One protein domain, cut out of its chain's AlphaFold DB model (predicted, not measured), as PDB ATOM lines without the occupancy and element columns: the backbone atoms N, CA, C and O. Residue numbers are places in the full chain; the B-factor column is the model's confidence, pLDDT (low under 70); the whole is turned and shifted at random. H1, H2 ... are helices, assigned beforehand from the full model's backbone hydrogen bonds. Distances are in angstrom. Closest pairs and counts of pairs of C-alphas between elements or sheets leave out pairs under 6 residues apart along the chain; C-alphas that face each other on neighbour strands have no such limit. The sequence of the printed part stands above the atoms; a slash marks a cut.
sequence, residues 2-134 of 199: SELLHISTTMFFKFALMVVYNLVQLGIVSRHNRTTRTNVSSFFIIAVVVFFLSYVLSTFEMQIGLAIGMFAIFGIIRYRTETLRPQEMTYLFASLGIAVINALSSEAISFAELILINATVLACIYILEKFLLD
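This is residues 2 to 134 of the 199 residues of an uncharacterized protein of Bacteroidetes bacterium (UniProt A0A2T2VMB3). Five helices run roughly along one long axis: H2 in the middle, H1, H4 and H5 packed round it, and H3 looser, near H2 and H4. H2 to H5 make an up-and-down bundle, each running against the one before. The printed part has 133 residues, of which 113 belong to five named helices, H1 to H5 in order along the chain, with no named strand; the class is all helix, and the whole is compact with a radius of gyration of the C-alphas of 15.7 A, spanning 48 by 32 by 22 A.

H1, residues 2 to 32, and H2, residues 34 to 58, are a hairpin; their closest C-alphas, Ser 30 and Arg 37, are 6.2 A apart. H2 touches H4, residues 86 to 104, the same way at 9 degrees, a shallow tilt; closest C-alphas Ser 42 and Thr 90, 5.6 A. H2 touches H5, residues 111 to 132, opposite ways; closest C-alphas Ser 41 and Leu 132, 5.7 A. H3, residues 63 to 78, is apart from H1 and H5. Every O i to N i+4 pair is within hydrogen-bond range in H1, H3, H4 and H5, and 15 of 21 in H2.

H1, 45.7 A long, begins at C-alpha 2 (268.074, 266.191, 291.558); H5, 31.0 A, ends at C-alpha 132 (264.070, 302.916, 288.031).

The printed part has no cut. Low-confidence stretches include residues 32 to 39.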
ATOM      1  N   SER A   2     269.292 265.898 292.339       56.03
ATOM      2  CA  SER A   2     268.074 266.191 291.558       56.03
ATOM      3  C   SER A   2     266.975 266.918 292.344       56.03
ATOM      4  O   SER A   2     266.397 267.862 291.816       56.03
ATOM      5  N   GLU A   3     266.714 266.545 293.603       56.91
ATOM      6  CA  GLU A   3     265.673 267.212 294.410       56.91
ATOM      7  C   GLU A   3     266.023 268.661 294.775       56.91
ATOM      8  O   GLU A   3     265.182 269.544 294.647       56.91
ATOM      9  N   LEU A   4     267.286 268.930 295.125       57.72
ATOM     10  CA  LEU A   4     267.781 270.290 295.384       57.72
ATOM     11  C   LEU A   4     267.655 271.191 294.145       57.72
ATOM     12  O   LEU A   4     267.163 272.311 294.239       57.72
ATOM     13  N   LEU A   5     268.017 270.677 292.963       60.69
ATOM     14  CA  LEU A   5     267.829 271.387 291.693       60.69
ATOM     15  C   LEU A   5     266.351 271.689 291.414       60.69
ATOM     16  O   LEU A   5     266.023 272.770 290.924       60.69
ATOM     17  N   HIS A   6     265.451 270.761 291.740       61.62
ATOM     18  CA  HIS A   6     264.017 270.937 291.522       61.62
ATOM     19  C   HIS A   6     263.410 271.988 292.468       61.62
ATOM     20  O   HIS A   6     262.566 272.789 292.051       61.62
ATOM     21  N   ILE A   7     263.869 272.026 293.723       66.94
ATOM     22  CA  ILE A   7     263.457 273.011 294.731       66.94
ATOM     23  C   ILE A   7     263.893 274.420 294.309       66.94
ATOM     24  O   ILE A   7     263.034 275.298 294.171       66.94
ATOM     25  N   SER A   8     265.175 274.623 293.980       72.38
ATOM     26  CA  SER A   8     265.651 275.934 293.522       72.38
ATOM     27  C   SER A   8     264.964 276.365 292.219       72.38
ATOM     28  O   SER A   8     264.554 277.516 292.094       72.38
ATOM     29  N   THR A   9     264.728 275.453 291.266       80.81
ATOM     30  CA  THR A   9     264.014 275.781 290.012       80.81
ATOM     31  C   THR A   9     262.585 276.258 290.280       80.81
ATOM     32  O   THR A   9     262.130 277.248 289.705       80.81
ATOM     33  N   THR A  10     261.879 275.596 291.198       85.19
ATOM     34  CA  THR A  10     260.514 275.982 291.585       85.19
ATOM     35  C   THR A  10     260.497 277.355 292.262       85.19
ATOM     36  O   THR A  10     259.586 278.153 292.034       85.19
ATOM     37  N   MET A  11     261.515 277.656 293.070       86.31
ATOM     38  CA  MET A  11     261.682 278.952 293.721       86.31
ATOM     39  C   MET A  11     261.926 280.082 292.715       86.31
ATOM     40  O   MET A  11     261.203 281.078 292.748       86.31
ATOM     41  N   PHE A  12     262.852 279.906 291.765       88.12
ATOM     42  CA  PHE A  12     263.104 280.896 290.708       88.12
ATOM     43  C   PHE A  12     261.903 281.100 289.789       88.12
ATOM     44  O   PHE A  12     261.642 282.225 289.365       88.12
ATOM     45  N   PHE A  13     261.119 280.052 289.527       91.31
ATOM     46  CA  PHE A  13     259.874 280.189 288.776       91.31
ATOM     47  C   PHE A  13     258.840 281.044 289.529       91.31
ATOM     48  O   PHE A  13     258.271 281.977 288.959       91.31
ATOM     49  N   LYS A  14     258.636 280.783 290.829       90.81
ATOM     50  CA  LYS A  14     257.767 281.610 291.687       90.81
ATOM     51  C   LYS A  14     258.265 283.055 291.772       90.81
ATOM     52  O   LYS A  14     257.452 283.977 291.747       90.81
ATOM     53  N   PHE A  15     259.581 283.253 291.825       92.56
ATOM     54  CA  PHE A  15     260.202 284.574 291.821       92.56
ATOM     55  C   PHE A  15     259.944 285.319 290.507       92.56
ATOM     56  O   PHE A  15     259.493 286.461 290.526       92.56
ATOM     57  N   ALA A  16     260.144 284.665 289.359       92.12
ATOM     58  CA  ALA A  16     259.867 285.250 288.049       92.12
ATOM     59  C   ALA A  16     258.392 285.657 287.909       92.12
ATOM     60  O   ALA A  16     258.087 286.749 287.433       92.12
ATOM     61  N   LEU A  17     257.474 284.817 288.393       93.88
ATOM     62  CA  LEU A  17     256.049 285.133 288.437       93.88
ATOM     63  C   LEU A  17     255.777 286.362 289.321       93.88
ATOM     64  O   LEU A  17     255.081 287.283 288.894       93.88
ATOM     65  N   MET A  18     256.371 286.424 290.515       93.25
ATOM     66  CA  MET A  18     256.277 287.581 291.412       93.25
ATOM     67  C   MET A  18     256.796 288.870 290.754       93.25
ATOM     68  O   MET A  18     256.135 289.906 290.858       93.25
ATOM     69  N   VAL A  19     257.913 288.805 290.023       91.38
ATOM     70  CA  VAL A  19     258.465 289.927 289.246       91.38
ATOM     71  C   VAL A  19     257.469 290.392 288.183       91.38
ATOM     72  O   VAL A  19     257.172 291.583 288.112       91.38
ATOM     73  N   VAL A  20     256.890 289.474 287.401       92.62
ATOM     74  CA  VAL A  20     255.900 289.808 286.361       92.62
ATOM     75  C   VAL A  20     254.672 290.497 286.958       92.62
ATOM     76  O   VAL A  20     254.279 291.563 286.483       92.62
ATOM     77  N   TYR A  21     254.088 289.952 288.029       91.88
ATOM     78  CA  TYR A  21     252.928 290.575 288.671       91.88
ATOM     79  C   TYR A  21     253.258 291.941 289.285       91.88
ATOM     80  O   TYR A  21     252.449 292.862 289.165       91.88
ATOM     81  N   ASN A  22     254.448 292.119 289.868       89.19
ATOM     82  CA  ASN A  22     254.877 293.424 290.380       89.19
ATOM     83  C   ASN A  22     255.089 294.450 289.260       89.19
ATOM     84  O   ASN A  22     254.732 295.615 289.431       89.19
ATOM     85  N   LEU A  23     255.605 294.040 288.096       87.69
ATOM     86  CA  LEU A  23     255.717 294.917 286.924       87.69
ATOM     87  C   LEU A  23     254.340 295.346 286.398       87.69
ATOM     88  O   LEU A  23     254.148 296.513 286.056       87.69
ATOM     89  N   VAL A  24     253.358 294.438 286.382       88.94
ATOM     90  CA  VAL A  24     251.972 294.767 286.004       88.94
ATOM     91  C   VAL A  24     251.340 295.717 287.021       88.94
ATOM     92  O   VAL A  24     250.782 296.745 286.631       88.94
ATOM     93  N   GLN A  25     251.465 295.422 288.318       85.88
ATOM     94  CA  GLN A  25     251.002 296.298 289.396       85.88
ATOM     95  C   GLN A  25     251.609 297.697 289.255       85.88
ATOM     96  O   GLN A  25     250.898 298.698 289.349       85.88
ATOM     97  N   LEU A  26     252.909 297.773 288.975       80.69
ATOM     98  CA  LEU A  26     253.586 299.029 288.710       80.69
ATOM     99  C   LEU A  26     252.983 299.755 287.496       80.69
ATOM    100  O   LEU A  26     252.645 300.935 287.599       80.69
ATOM    101  N   GLY A  27     252.783 299.074 286.369       81.56
ATOM    102  CA  GLY A  27     252.150 299.673 285.190       81.56
ATOM    103  C   GLY A  27     250.788 300.308 285.501       81.56
ATOM    104  O   GLY A  27     250.497 301.413 285.038       81.56
ATOM    105  N   ILE A  28     249.985 299.662 286.352       83.25
ATOM    106  CA  ILE A  28     248.682 300.172 286.805       83.25
ATOM    107  C   ILE A  28     248.855 301.410 287.697       83.25
ATOM    108  O   ILE A  28     248.250 302.455 287.436       83.25
ATOM    109  N   VAL A  29     249.706 301.331 288.724       78.25
ATOM    110  CA  VAL A  29     249.917 302.423 289.693       78.25
ATOM    111  C   VAL A  29     250.534 303.653 289.026       78.25
ATOM    112  O   VAL A  29     250.075 304.774 289.254       78.25
ATOM    113  N   SER A  30     251.526 303.462 288.150       70.44
ATOM    114  CA  SER A  30     252.172 304.561 287.422       70.44
ATOM    115  C   SER A  30     251.215 305.281 286.471       70.44
ATOM    116  O   SER A  30     251.475 306.436 286.131       70.44
ATOM    117  N   ARG A  31     250.138 304.627 286.013       71.31
ATOM    118  CA  ARG A  31     249.130 305.247 285.146       71.31
ATOM    119  C   ARG A  31     248.155 306.122 285.932       71.31
ATOM    120  O   ARG A  31     247.696 307.130 285.404       71.31
ATOM    121  N   HIS A  32     247.839 305.745 287.171       67.25
ATOM    122  CA  HIS A  32     246.856 306.453 287.991       67.25
ATOM    123  C   HIS A  32     247.444 307.670 288.719       67.25
ATOM    124  O   HIS A  32     246.723 308.630 288.976       67.25
ATOM    125  N   ASN A  33     248.743 307.662 289.044       56.03
ATOM    126  CA  ASN A  33     249.329 308.712 289.872       56.03
ATOM    127  C   ASN A  33     250.754 309.082 289.404       56.03
ATOM    128  O   ASN A  33     251.709 308.329 289.579       56.03
ATOM    129  N   ARG A  34     250.907 310.258 288.770       53.91
ATOM    130  CA  ARG A  34     252.198 310.747 288.230       53.91
ATOM    131  C   ARG A  34     253.210 311.078 289.337       53.91
ATOM    132  O   ARG A  34     254.409 310.928 289.123       53.91
ATOM    133  N   THR A  35     252.729 311.466 290.519       53.62
ATOM    134  CA  THR A  35     253.555 311.872 291.671       53.62
ATOM    135  C   THR A  35     254.233 310.692 292.377       53.62
ATOM    136  O   THR A  35     255.267 310.875 293.008       53.62
ATOM    137  N   THR A  36     253.711 309.464 292.263       53.44
ATOM    138  CA  THR A  36     254.283 308.276 292.932       53.44
ATOM    139  C   THR A  36     255.412 307.604 292.157       53.44
ATOM    140  O   THR A  36     256.019 306.677 292.692       53.44
ATOM    141  N   ARG A  37     255.745 308.068 290.942       56.25
ATOM    142  CA  ARG A  37     256.842 307.509 290.129       56.25
ATOM    143  C   ARG A  37     258.189 307.490 290.860       56.25
ATOM    144  O   ARG A  37     258.960 306.561 290.663       56.25
ATOM    145  N   THR A  38     258.437 308.458 291.740       59.03
ATOM    146  CA  THR A  38     259.713 308.622 292.456       59.03
ATOM    147  C   THR A  38     259.980 307.571 293.538       59.03
ATOM    148  O   THR A  38     261.133 307.380 293.909       59.03
ATOM    149  N   ASN A  39     258.953 306.854 294.018       65.06
ATOM    150  CA  ASN A  39     259.087 305.838 295.076       65.06
ATOM    151  C   ASN A  39     258.738 304.421 294.602       65.06
ATOM    152  O   ASN A  39     258.583 303.506 295.406       65.06
ATOM    153  N   VAL A  40     258.565 304.218 293.299       71.94
ATOM    154  CA  VAL A  40     258.211 302.904 292.755       71.94
ATOM    155  C   VAL A  40     259.292 301.864 293.047       71.94
ATOM    156  O   VAL A  40     258.974 300.741 293.442       71.94
ATOM    157  N   SER A  41     260.556 302.230 292.820       74.25
ATOM    158  CA  SER A  41     261.708 301.346 293.020       74.25
ATOM    159  C   SER A  41     261.742 300.813 294.452       74.25
ATOM    160  O   SER A  41     261.970 299.625 294.666       74.25
ATOM    161  N   SER A  42     261.395 301.670 295.415       80.31
ATOM    162  CA  SER A  42     261.285 301.331 296.829       80.31
ATOM    163  C   SER A  42     260.330 300.164 297.092       80.31
ATOM    164  O   SER A  42     260.699 299.187 297.742       80.31
ATOM    165  N   PHE A  43     259.119 300.211 296.530       80.94
ATOM    166  CA  PHE A  43     258.139 299.134 296.704       80.94
ATOM    167  C   PHE A  43     258.605 297.813 296.093       80.94
ATOM    168  O   PHE A  43     258.388 296.754 296.681       80.94
ATOM    169  N   PHE A  44     259.273 297.871 294.941       86.62
ATOM    170  CA  PHE A  44     259.758 296.672 294.266       86.62
ATOM    171  C   PHE A  44     260.887 295.998 295.057       86.62
ATOM    172  O   PHE A  44     260.864 294.783 295.244       86.62
ATOM    173  N   ILE A  45     261.844 296.775 295.578       87.44
ATOM    174  CA  ILE A  45     262.930 296.245 296.417       87.44
ATOM    175  C   ILE A  45     262.362 295.566 297.669       87.44
ATOM    176  O   ILE A  45     262.766 294.450 297.994       87.44
ATOM    177  N   ILE A  46     261.386 296.193 298.338       87.75
ATOM    178  CA  ILE A  46     260.709 295.590 299.497       87.75
ATOM    179  C   ILE A  46     260.077 294.252 299.107       87.75
ATOM    180  O   ILE A  46     260.266 293.261 299.810       87.75
ATOM    181  N   ALA A  47     259.371 294.196 297.977       89.38
ATOM    182  CA  ALA A  47     258.722 292.974 297.519       89.38
ATOM    183  C   ALA A  47     259.733 291.840 297.259       89.38
ATOM    184  O   ALA A  47     259.488 290.703 297.664       89.38
ATOM    185  N   VAL A  48     260.881 292.145 296.640       91.00
ATOM    186  CA  VAL A  48     261.960 291.168 296.399       91.00
ATOM    187  C   VAL A  48     262.481 290.607 297.720       91.00
ATOM    188  O   VAL A  48     262.559 289.393 297.892       91.00
ATOM    189  N   VAL A  49     262.789 291.480 298.678       89.62
ATOM    190  CA  VAL A  49     263.323 291.078 299.986       89.62
ATOM    191  C   VAL A  49     262.306 290.235 300.760       89.62
ATOM    192  O   VAL A  49     262.665 289.186 301.294       89.62
ATOM    193  N   VAL A  50     261.031 290.641 300.771       87.88
ATOM    194  CA  VAL A  50     259.946 289.875 301.407       87.88
ATOM    195  C   VAL A  50     259.806 288.493 300.777       87.88
ATOM    196  O   VAL A  50     259.670 287.520 301.508       87.88
ATOM    197  N   PHE A  51     259.879 288.376 299.447       89.81
ATOM    198  CA  PHE A  51     259.774 287.086 298.766       89.81
ATOM    199  C   PHE A  51     260.841 286.093 299.248       89.81
ATOM    200  O   PHE A  51     260.512 284.973 299.641       89.81
ATOM    201  N   PHE A  52     262.113 286.504 299.255       88.12
ATOM    202  CA  PHE A  52     263.208 285.627 299.677       88.12
ATOM    203  C   PHE A  52     263.155 285.312 301.172       88.12
ATOM    204  O   PHE A  52     263.397 284.174 301.567       88.12
ATOM    205  N   LEU A  53     262.757 286.281 301.997       85.75
ATOM    206  CA  LEU A  53     262.536 286.082 303.426       85.75
ATOM    207  C   LEU A  53     261.417 285.058 303.680       85.75
ATOM    208  O   LEU A  53     261.601 284.121 304.453       85.75
ATOM    209  N   SER A  54     260.288 285.175 302.977       82.44
ATOM    210  CA  SER A  54     259.193 284.202 303.032       82.44
ATOM    211  C   SER A  54     259.601 282.824 302.517       82.44
ATOM    212  O   SER A  54     259.125 281.828 303.050       82.44
ATOM    213  N   TYR A  55     260.483 282.735 301.519       83.19
ATOM    214  CA  TYR A  55     260.989 281.449 301.044       83.19
ATOM    215  C   TYR A  55     261.858 280.755 302.092       83.19
ATOM    216  O   TYR A  55     261.571 279.611 302.441       83.19
ATOM    217  N   VAL A  56     262.861 281.451 302.641       79.62
ATOM    218  CA  VAL A  56     263.725 280.906 303.701       79.62
ATOM    219  C   VAL A  56     262.877 280.450 304.883       79.62
ATOM    220  O   VAL A  56     263.080 279.360 305.404       79.62
ATOM    221  N   LEU A  57     261.869 281.244 305.247       75.44
ATOM    222  CA  LEU A  57     260.906 280.904 306.285       75.44
ATOM    223  C   LEU A  57     259.953 279.772 305.950       75.44
ATOM    224  O   LEU A  57     259.459 279.143 306.875       75.44
ATOM    225  N   SER A  58     259.616 279.550 304.682       73.62
ATOM    226  CA  SER A  58     258.665 278.497 304.319       73.62
ATOM    227  C   SER A  58     259.181 277.111 304.714       73.62
ATOM    228  O   SER A  58     258.393 276.210 304.979       73.62
ATOM    229  N   THR A  59     260.501 276.991 304.849       65.56
ATOM    230  CA  THR A  59     261.219 275.830 305.379       65.56
ATOM    231  C   THR A  59     261.081 275.675 306.904       65.56
ATOM    232  O   THR A  59     261.403 274.619 307.439       65.56
ATOM    233  N   PHE A  60     260.586 276.691 307.618       64.00
ATOM    234  CA  PHE A  60     260.400 276.700 309.071       64.00
ATOM    235  C   PHE A  60     258.919 276.832 309.453       64.00
ATOM    236  O   PHE A  60     258.128 277.496 308.786       64.00
ATOM    237  N   GLU A  61     258.539 276.291 310.609       62.72
ATOM    238  CA  GLU A  61     257.193 276.478 311.179       62.72
ATOM    239  C   GLU A  61     256.970 277.900 311.749       62.72
ATOM    240  O   GLU A  61     255.866 278.266 312.146       62.72
ATOM    241  N   MET A  62     258.003 278.753 311.754       62.44
ATOM    242  CA  MET A  62     257.998 280.103 312.346       62.44
ATOM    243  C   MET A  62     257.377 281.208 311.464       62.44
ATOM    244  O   MET A  62     257.569 282.397 311.733       62.44
ATOM    245  N   GLN A  63     256.624 280.859 310.418       66.94
ATOM    246  CA  GLN A  63     256.143 281.807 309.395       66.94
ATOM    247  C   GLN A  63     255.316 282.975 309.967       66.94
ATOM    248  O   GLN A  63     255.435 284.108 309.496       66.94
ATOM    249  N   ILE A  64     254.518 282.732 311.012       70.00
ATOM    250  CA  ILE A  64     253.632 283.748 311.609       70.00
ATOM    251  C   ILE A  64     254.415 284.766 312.456       70.00
ATOM    252  O   ILE A  64     254.165 285.968 312.358       70.00
ATOM    253  N   GLY A  65     255.384 284.317 313.261       71.88
ATOM    254  CA  GLY A  65     256.116 285.182 314.194       71.88
ATOM    255  C   GLY A  65     256.949 286.252 313.488       71.88
ATOM    256  O   GLY A  65     256.962 287.411 313.905       71.88
ATOM    257  N   LEU A  66     257.579 285.900 312.366       71.81
ATOM    258  CA  LEU A  66     258.348 286.870 311.591       71.81
ATOM    259  C   LEU A  66     257.450 287.817 310.783       71.81
ATOM    260  O   LEU A  66     257.772 288.996 310.694       71.81
ATOM    261  N   ALA A  67     256.316 287.360 310.239       72.75
ATOM    262  CA  ALA A  67     255.366 288.254 309.566       72.75
ATOM    263  C   ALA A  67     254.869 289.360 310.517       72.75
ATOM    264  O   ALA A  67     254.831 290.537 310.150       72.75
ATOM    265  N   ILE A  68     254.579 288.990 311.770       77.88
ATOM    266  CA  ILE A  68     254.243 289.930 312.846       77.88
ATOM    267  C   ILE A  68     255.440 290.842 313.167       77.88
ATOM    268  O   ILE A  68     255.274 292.058 313.264       77.88
ATOM    269  N   GLY A  69     256.652 290.290 313.276       78.38
ATOM    270  CA  GLY A  69     257.876 291.052 313.553       78.38
ATOM    271  C   GLY A  69     258.213 292.092 312.479       78.38
ATOM    272  O   GLY A  69     258.514 293.238 312.805       78.38
ATOM    273  N   MET A  70     258.086 291.741 311.198       76.62
ATOM    274  CA  MET A  70     258.338 292.663 310.087       76.62
ATOM    275  C   MET A  70     257.314 293.801 310.069       76.62
ATOM    276  O   MET A  70     257.687 294.955 309.860       76.62
ATOM    277  N   PHE A  71     256.044 293.516 310.377       74.44
ATOM    278  CA  PHE A  71     255.024 294.555 310.536       74.44
ATOM    279  C   PHE A  71     255.312 295.478 311.734       74.44
ATOM    280  O   PHE A  71     255.157 296.695 311.626       74.44
ATOM    281  N   ALA A  72     255.791 294.926 312.853       80.25
ATOM    282  CA  ALA A  72     256.181 295.703 314.031       80.25
ATOM    283  C   ALA A  72     257.376 296.628 313.750       80.25
ATOM    284  O   ALA A  72     257.338 297.806 314.108       80.25
ATOM    285  N   ILE A  73     258.398 296.130 313.045       78.06
ATOM    286  CA  ILE A  73     259.555 296.920 312.607       78.06
ATOM    287  C   ILE A  73     259.098 298.082 311.714       78.06
ATOM    288  O   ILE A  73     259.478 299.228 311.959       78.06
ATOM    289  N   PHE A  74     258.211 297.831 310.743       72.50
ATOM    290  CA  PHE A  74     257.631 298.895 309.917       72.50
ATOM    291  C   PHE A  74     256.819 299.913 310.723       72.50
ATOM    292  O   PHE A  74     256.907 301.110 310.448       72.50
ATOM    293  N   GLY A  75     256.057 299.466 311.723       72.25
ATOM    294  CA  GLY A  75     255.342 300.350 312.641       72.25
ATOM    295  C   GLY A  75     256.297 301.293 313.375       72.25
ATOM    296  O   GLY A  75     256.134 302.510 313.305       72.25
ATOM    297  N   ILE A  76     257.343 300.752 314.003       75.81
ATOM    298  CA  ILE A  76     258.333 301.541 314.755       75.81
ATOM    299  C   ILE A  76     259.070 302.530 313.838       75.81
ATOM    300  O   ILE A  76     259.191 303.706 314.176       75.81
ATOM    301  N   ILE A  77     259.515 302.088 312.654       71.50
ATOM    302  CA  ILE A  77     260.233 302.942 311.691       71.50
ATOM    303  C   ILE A  77     259.342 304.077 311.171       71.50
ATOM    304  O   ILE A  77     259.838 305.172 310.909       71.50
ATOM    305  N   ARG A  78     258.032 303.846 311.026       71.50
ATOM    306  CA  ARG A  78     257.095 304.849 310.503       71.50
ATOM    307  C   ARG A  78     256.736 305.936 311.519       71.50
ATOM    308  O   ARG A  78     256.471 307.059 311.101       71.50
ATOM    309  N   TYR A  79     256.715 305.626 312.816       67.06
ATOM    310  CA  TYR A  79     256.256 306.549 313.869       67.06
ATOM    311  C   TYR A  79     257.378 307.319 314.583       67.06
ATOM    312  O   TYR A  79     257.132 307.951 315.611       67.06
ATOM    313  N   ARG A  80     258.603 307.321 314.043       79.88
ATOM    314  CA  ARG A  80     259.680 308.190 314.549       79.88
ATOM    315  C   ARG A  80     259.401 309.669 314.244       79.88
ATOM    316  O   ARG A  80     258.753 310.006 313.257       79.88
ATOM    317  N   THR A  81     259.938 310.547 315.087       60.62
ATOM    318  CA  THR A  81     259.746 312.010 315.047       60.62
ATOM    319  C   THR A  81     260.236 312.674 313.757       60.62
ATOM    320  O   THR A  81     259.674 313.684 313.342       60.62
ATOM    321  N   GLU A  82     261.237 312.098 313.089       69.44
ATOM    322  CA  GLU A  82     261.683 312.516 311.755       69.44
ATOM    323  C   GLU A  82     261.202 311.533 310.692       69.44
ATOM    324  O   GLU A  82     261.676 310.398 310.628       69.44
ATOM    325  N   THR A  83     260.297 311.967 309.820       67.19
ATOM    326  CA  THR A  83     259.804 311.136 308.719       67.19
ATOM    327  C   THR A  83     260.938 310.816 307.743       67.19
ATOM    328  O   THR A  83     261.385 311.695 307.006       67.19
ATOM    329  N   LEU A  84     261.385 309.557 307.722       66.38
ATOM    330  CA  LEU A  84     262.322 309.058 306.713       66.38
ATOM    331  C   LEU A  84     261.708 309.148 305.315       66.38
ATOM    332  O   LEU A  84     260.499 308.966 305.132       66.38
ATOM    333  N   ARG A  85     262.552 309.361 304.306       72.56
ATOM    334  CA  ARG A  85     262.129 309.231 302.910       72.56
ATOM    335  C   ARG A  85     261.807 307.754 302.623       72.56
ATOM    336  O   ARG A  85     262.481 306.870 303.156       72.56
ATOM    337  N   PRO A  86     260.832 307.440 301.750       74.06
ATOM    338  CA  PRO A  86     260.493 306.050 301.404       74.06
ATOM    339  C   PRO A  86     261.689 305.211 300.913       74.06
ATOM    340  O   PRO A  86     261.760 304.007 301.165       74.06
ATOM    341  N   GLN A  87     262.663 305.862 300.274       76.31
ATOM    342  CA  GLN A  87     263.920 305.256 299.830       76.31
ATOM    343  C   GLN A  87     264.778 304.775 301.012       76.31
ATOM    344  O   GLN A  87     265.222 303.631 301.025       76.31
ATOM    345  N   GLU A  88     264.942 305.597 302.049       78.25
ATOM    346  CA  GLU A  88     265.756 305.272 303.229       78.25
ATOM    347  C   GLU A  88     265.165 304.095 304.012       78.25
ATOM    348  O   GLU A  88     265.888 303.181 304.409       78.25
ATOM    349  N   MET A  89     263.835 304.069 304.169       80.94
ATOM    350  CA  MET A  89     263.142 302.931 304.783       80.94
ATOM    351  C   MET A  89     263.366 301.638 303.993       80.94
ATOM    352  O   MET A  89     263.491 300.570 304.585       80.94
ATOM    353  N   THR A  90     263.437 301.729 302.665       84.38
ATOM    354  CA  THR A  90     263.642 300.565 301.800       84.38
ATOM    355  C   THR A  90     265.036 299.979 301.949       84.38
ATOM    356  O   THR A  90     265.164 298.765 302.076       84.38
ATOM    357  N   TYR A  91     266.080 300.813 301.966       85.62
ATOM    358  CA  TYR A  91     267.448 300.324 302.150       85.62
ATOM    359  C   TYR A  91     267.645 299.712 303.539       85.62
ATOM    360  O   TYR A  91     268.267 298.659 303.658       85.62
ATOM    361  N   LEU A  92     267.061 300.322 304.578       85.50
ATOM    362  CA  LEU A  92     267.055 299.756 305.930       85.50
ATOM    363  C   LEU A  92     266.328 298.403 305.968       85.50
ATOM    364  O   LEU A  92     266.782 297.456 306.601       85.50
ATOM    365  N   PHE A  93     265.200 298.300 305.268       85.12
ATOM    366  CA  PHE A  93     264.455 297.054 305.173       85.12
ATOM    367  C   PHE A  93     265.232 295.973 304.416       85.12
ATOM    368  O   PHE A  93     265.267 294.823 304.845       85.12
ATOM    369  N   ALA A  94     265.882 296.336 303.309       88.81
ATOM    370  CA  ALA A  94     266.685 295.419 302.516       88.81
ATOM    371  C   ALA A  94     267.889 294.886 303.300       88.81
ATOM    372  O   ALA A  94     268.132 293.680 303.290       88.81
ATOM    373  N   SER A  95     268.603 295.748 304.031       89.75
ATOM    374  CA  SER A  95     269.731 295.321 304.866       89.75
ATOM    375  C   SER A  95     269.286 294.404 306.008       89.75
ATOM    376  O   SER A  95     269.919 293.374 306.244       89.75
ATOM    377  N   LEU A  96     268.159 294.712 306.658       88.06
ATOM    378  CA  LEU A  96     267.572 293.854 307.686       88.06
ATOM    379  C   LEU A  96     267.120 292.507 307.110       88.06
ATOM    380  O   LEU A  96     267.391 291.463 307.696       88.06
ATOM    381  N   GLY A  97     266.486 292.511 305.938       88.06
ATOM    382  CA  GLY A  97     266.076 291.291 305.253       88.06
ATOM    383  C   GLY A  97     267.255 290.387 304.902       88.06
ATOM    384  O   GLY A  97     267.188 289.192 305.170       88.06
ATOM    385  N   ILE A  98     268.360 290.944 304.392       90.69
ATOM    386  CA  ILE A  98     269.604 290.197 304.133       90.69
ATOM    387  C   ILE A  98     270.156 289.588 305.429       90.69
ATOM    388  O   ILE A  98     270.513 288.412 305.457       90.69
ATOM    389  N   ALA A  99     270.195 290.362 306.519       89.44
ATOM    390  CA  ALA A  99     270.657 289.865 307.814       89.44
ATOM    391  C   ALA A  99     269.800 288.691 308.312       89.44
ATOM    392  O   ALA A  99     270.338 287.685 308.767       89.44
ATOM    393  N   VAL A 100     268.475 288.788 308.173       85.75
ATOM    394  CA  VAL A 100     267.539 287.735 308.584       85.75
ATOM    395  C   VAL A 100     267.633 286.500 307.685       85.75
ATOM    396  O   VAL A 100     267.645 285.388 308.204       85.75
ATOM    397  N   ILE A 101     267.758 286.671 306.363       87.69
ATOM    398  CA  ILE A 101     267.984 285.570 305.409       87.69
ATOM    399  C   ILE A 101     269.233 284.773 305.805       87.69
ATOM    400  O   ILE A 101     269.175 283.549 305.875       87.69
ATOM    401  N   ASN A 102     270.330 285.466 306.122       88.62
ATOM    402  CA  ASN A 102     271.583 284.834 306.535       88.62
ATOM    403  C   ASN A 102     271.514 284.209 307.935       88.62
ATOM    404  O   ASN A 102     272.140 283.185 308.178       88.62
ATOM    405  N   ALA A 103     270.771 284.811 308.865       84.81
ATOM    406  CA  ALA A 103     270.629 284.280 310.221       84.81
ATOM    407  C   ALA A 103     269.730 283.035 310.280       84.81
ATOM    408  O   ALA A 103     269.935 282.170 311.127       84.81
ATOM    409  N   LEU A 104     268.723 282.957 309.404       78.19
ATOM    410  CA  LEU A 104     267.746 281.869 309.379       78.19
ATOM    411  C   LEU A 104     268.087 280.760 308.381       78.19
ATOM    412  O   LEU A 104     267.402 279.743 308.362       78.19
ATOM    413  N   SER A 105     269.121 280.904 307.551       76.06
ATOM    414  CA  SER A 105     269.556 279.816 306.674       76.06
ATOM    415  C   SER A 105     270.155 278.669 307.502       76.06
ATOM    416  O   SER A 105     271.293 278.754 307.956       76.06
ATOM    417  N   SER A 106     269.366 277.617 307.731       67.62
ATOM    418  CA  SER A 106     269.778 276.379 308.417       67.62
ATOM    419  C   SER A 106     270.367 275.358 307.427       67.62
ATOM    420  O   SER A 106     270.392 275.608 306.224       67.62
ATOM    421  N   GLU A 107     270.776 274.180 307.912       61.84
ATOM    422  CA  GLU A 107     271.353 273.061 307.136       61.84
ATOM    423  C   GLU A 107     270.486 272.591 305.951       61.84
ATOM    424  O   GLU A 107     270.986 271.945 305.032       61.84
ATOM    425  N   ALA A 108     269.193 272.935 305.942       64.19
ATOM    426  CA  ALA A 108     268.277 272.664 304.834       64.19
ATOM    427  C   ALA A 108     268.592 273.475 303.560       64.19
ATOM    428  O   ALA A 108     268.218 273.053 302.467       64.19
ATOM    429  N   ILE A 109     269.267 274.623 303.687       75.25
ATOM    430  CA  ILE A 109     269.682 275.468 302.563       75.25
ATOM    431  C   ILE A 109     271.190 275.308 302.385       75.25
ATOM    432  O   ILE A 109     271.978 275.577 303.289       75.25
ATOM    433  N   SER A 110     271.609 274.890 301.191       80.69
ATOM    434  CA  SER A 110     273.034 274.771 300.884       80.69
ATOM    435  C   SER A 110     273.711 276.143 300.895       80.69
ATOM    436  O   SER A 110     273.141 277.133 300.435       80.69
ATOM    437  N   PHE A 111     274.977 276.196 301.312       82.94
ATOM    438  CA  PHE A 111     275.783 277.417 301.252       82.94
ATOM    439  C   PHE A 111     275.823 278.031 299.838       82.94
ATOM    440  O   PHE A 111     275.786 279.250 299.682       82.94
ATOM    441  N   ALA A 112     275.820 277.189 298.795       83.62
ATOM    442  CA  ALA A 112     275.756 277.642 297.406       83.62
ATOM    443  C   ALA A 112     274.414 278.316 297.065       83.62
ATOM    444  O   ALA A 112     274.390 279.336 296.378       83.62
ATOM    445  N   GLU A 113     273.304 277.777 297.571       83.19
ATOM    446  CA  GLU A 113     271.970 278.346 297.374       83.19
ATOM    447  C   GLU A 113     271.824 279.668 298.137       83.19
ATOM    448  O   GLU A 113     271.327 280.644 297.582       83.19
ATOM    449  N   LEU A 114     272.359 279.755 299.358       86.81
ATOM    450  CA  LEU A 114     272.377 280.989 300.145       86.81
ATOM    451  C   LEU A 114     273.146 282.121 299.449       86.81
ATOM    452  O   LEU A 114     272.669 283.258 299.397       86.81
ATOM    453  N   ILE A 115     274.327 281.825 298.894       89.19
ATOM    454  CA  ILE A 115     275.094 282.804 298.109       89.19
ATOM    455  C   ILE A 115     274.277 283.266 296.906       89.19
ATOM    456  O   ILE A 115     274.220 284.461 296.627       89.19
ATOM    457  N   LEU A 116     273.623 282.336 296.212       88.62
ATOM    458  CA  LEU A 116     272.842 282.640 295.021       88.62
ATOM    459  C   LEU A 116     271.619 283.513 295.353       88.62
ATOM    460  O   LEU A 116     271.338 284.467 294.626       88.62
ATOM    461  N   ILE A 117     270.944 283.263 296.479       89.12
ATOM    462  CA  ILE A 117     269.854 284.107 296.994       89.12
ATOM    463  C   ILE A 117     270.354 285.525 297.266       89.12
ATOM    464  O   ILE A 117     269.799 286.483 296.727       89.12
ATOM    465  N   ASN A 118     271.424 285.669 298.049       92.12
ATOM    466  CA  ASN A 118     271.983 286.982 298.373       92.12
ATOM    467  C   ASN A 118     272.451 287.728 297.119       92.12
ATOM    468  O   ASN A 118     272.156 288.911 296.957       92.12
ATOM    469  N   ALA A 119     273.127 287.035 296.201       92.25
ATOM    470  CA  ALA A 119     273.550 287.600 294.926       92.25
ATOM    471  C   ALA A 119     272.350 288.064 294.088       92.25
ATOM    472  O   ALA A 119     272.402 289.145 293.508       92.25
ATOM    473  N   THR A 120     271.256 287.298 294.066       91.06
ATOM    474  CA  THR A 120     270.028 287.672 293.350       91.06
ATOM    475  C   THR A 120     269.371 288.897 293.978       91.06
ATOM    476  O   THR A 120     269.023 289.829 293.258       91.06
ATOM    477  N   VAL A 121     269.253 288.951 295.309       91.50
ATOM    478  CA  VAL A 121     268.714 290.121 296.024       91.50
ATOM    479  C   VAL A 121     269.538 291.371 295.710       91.50
ATOM    480  O   VAL A 121     268.973 292.388 295.311       91.50
ATOM    481  N   LEU A 122     270.868 291.290 295.821       92.38
ATOM    482  CA  LEU A 122     271.766 292.406 295.517       92.38
ATOM    483  C   LEU A 122     271.699 292.819 294.042       92.38
ATOM    484  O   LEU A 122     271.649 294.012 293.748       92.38
ATOM    485  N   ALA A 123     271.644 291.857 293.117       91.12
ATOM    486  CA  ALA A 123     271.495 292.134 291.693       91.12
ATOM    487  C   ALA A 123     270.166 292.838 291.393       91.12
ATOM    488  O   ALA A 123     270.150 293.816 290.649       91.12
ATOM    489  N   CYS A 124     269.061 292.400 292.001       89.06
ATOM    490  CA  CYS A 124     267.769 293.062 291.862       89.06
ATOM    491  C   CYS A 124     267.799 294.483 292.418       89.06
ATOM    492  O   CYS A 124     267.327 295.385 291.735       89.06
ATOM    493  N   ILE A 125     268.377 294.703 293.604       88.50
ATOM    494  CA  ILE A 125     268.533 296.052 294.167       88.50
ATOM    495  C   ILE A 125     269.322 296.926 293.195       88.50
ATOM    496  O   ILE A 125     268.825 297.974 292.804       88.50
ATOM    497  N   TYR A 126     270.480 296.462 292.723       88.31
ATOM    498  CA  TYR A 126     271.321 297.211 291.790       88.31
ATOM    499  C   TYR A 126     270.610 297.535 290.467       88.31
ATOM    500  O   TYR A 126     270.676 298.665 289.983       88.31
ATOM    501  N   ILE A 127     269.904 296.563 289.877       86.31
ATOM    502  CA  ILE A 127     269.147 296.750 288.630       86.31
ATOM    503  C   ILE A 127     267.997 297.733 288.848       86.31
ATOM    504  O   ILE A 127     267.830 298.648 288.050       86.31
ATOM    505  N   LEU A 128     267.212 297.576 289.913       83.25
ATOM    506  CA  LEU A 128     266.085 298.462 290.212       83.25
ATOM    507  C   LEU A 128     266.564 299.874 290.527       83.25
ATOM    508  O   LEU A 128     265.937 300.839 290.104       83.25
ATOM    509  N   GLU A 129     267.684 299.998 291.229       79.62
ATOM    510  CA  GLU A 129     268.291 301.285 291.513       79.62
ATOM    511  C   GLU A 129     268.718 301.953 290.202       79.62
ATOM    512  O   GLU A 129     268.291 303.059 289.900       79.62
ATOM    513  N   LYS A 130     269.447 301.243 289.340       77.12
ATOM    514  CA  LYS A 130     269.943 301.798 288.078       77.12
ATOM    515  C   LYS A 130     268.851 302.086 287.040       77.12
ATOM    516  O   LYS A 130     268.924 303.107 286.376       77.12
ATOM    517  N   PHE A 131     267.861 301.207 286.880       70.31
ATOM    518  CA  PHE A 131     266.833 301.337 285.835       70.31
ATOM    519  C   PHE A 131     265.618 302.168 286.262       70.31
ATOM    520  O   PHE A 131     264.961 302.751 285.402       70.31
ATOM    521  N   LEU A 132     265.258 302.192 287.553       64.62
ATOM    522  CA  LEU A 132     264.070 302.916 288.031       64.62
ATOM    523  C   LEU A 132     264.401 304.224 288.771       64.62
ATOM    524  O   LEU A 132     263.478 305.010 288.983       64.62
ATOM    525  N   LEU A 133     265.665 304.485 289.141       58.94
ATOM    526  CA  LEU A 133     266.122 305.825 289.561       58.94
ATOM    527  C   LEU A 133     266.795 306.613 288.437       58.94
ATOM    528  O   LEU A 133     267.375 307.659 288.737       58.94
ATOM    529  N   ASP A 134     266.710 306.178 287.173       50.16
ATOM    530  CA  ASP A 134     267.014 307.077 286.058       50.16
ATOM    531  C   ASP A 134     266.120 308.311 286.215       50.16
ATOM    532  O   ASP A 134     264.889 308.275 286.113       50.16
TER     533      ASP A 134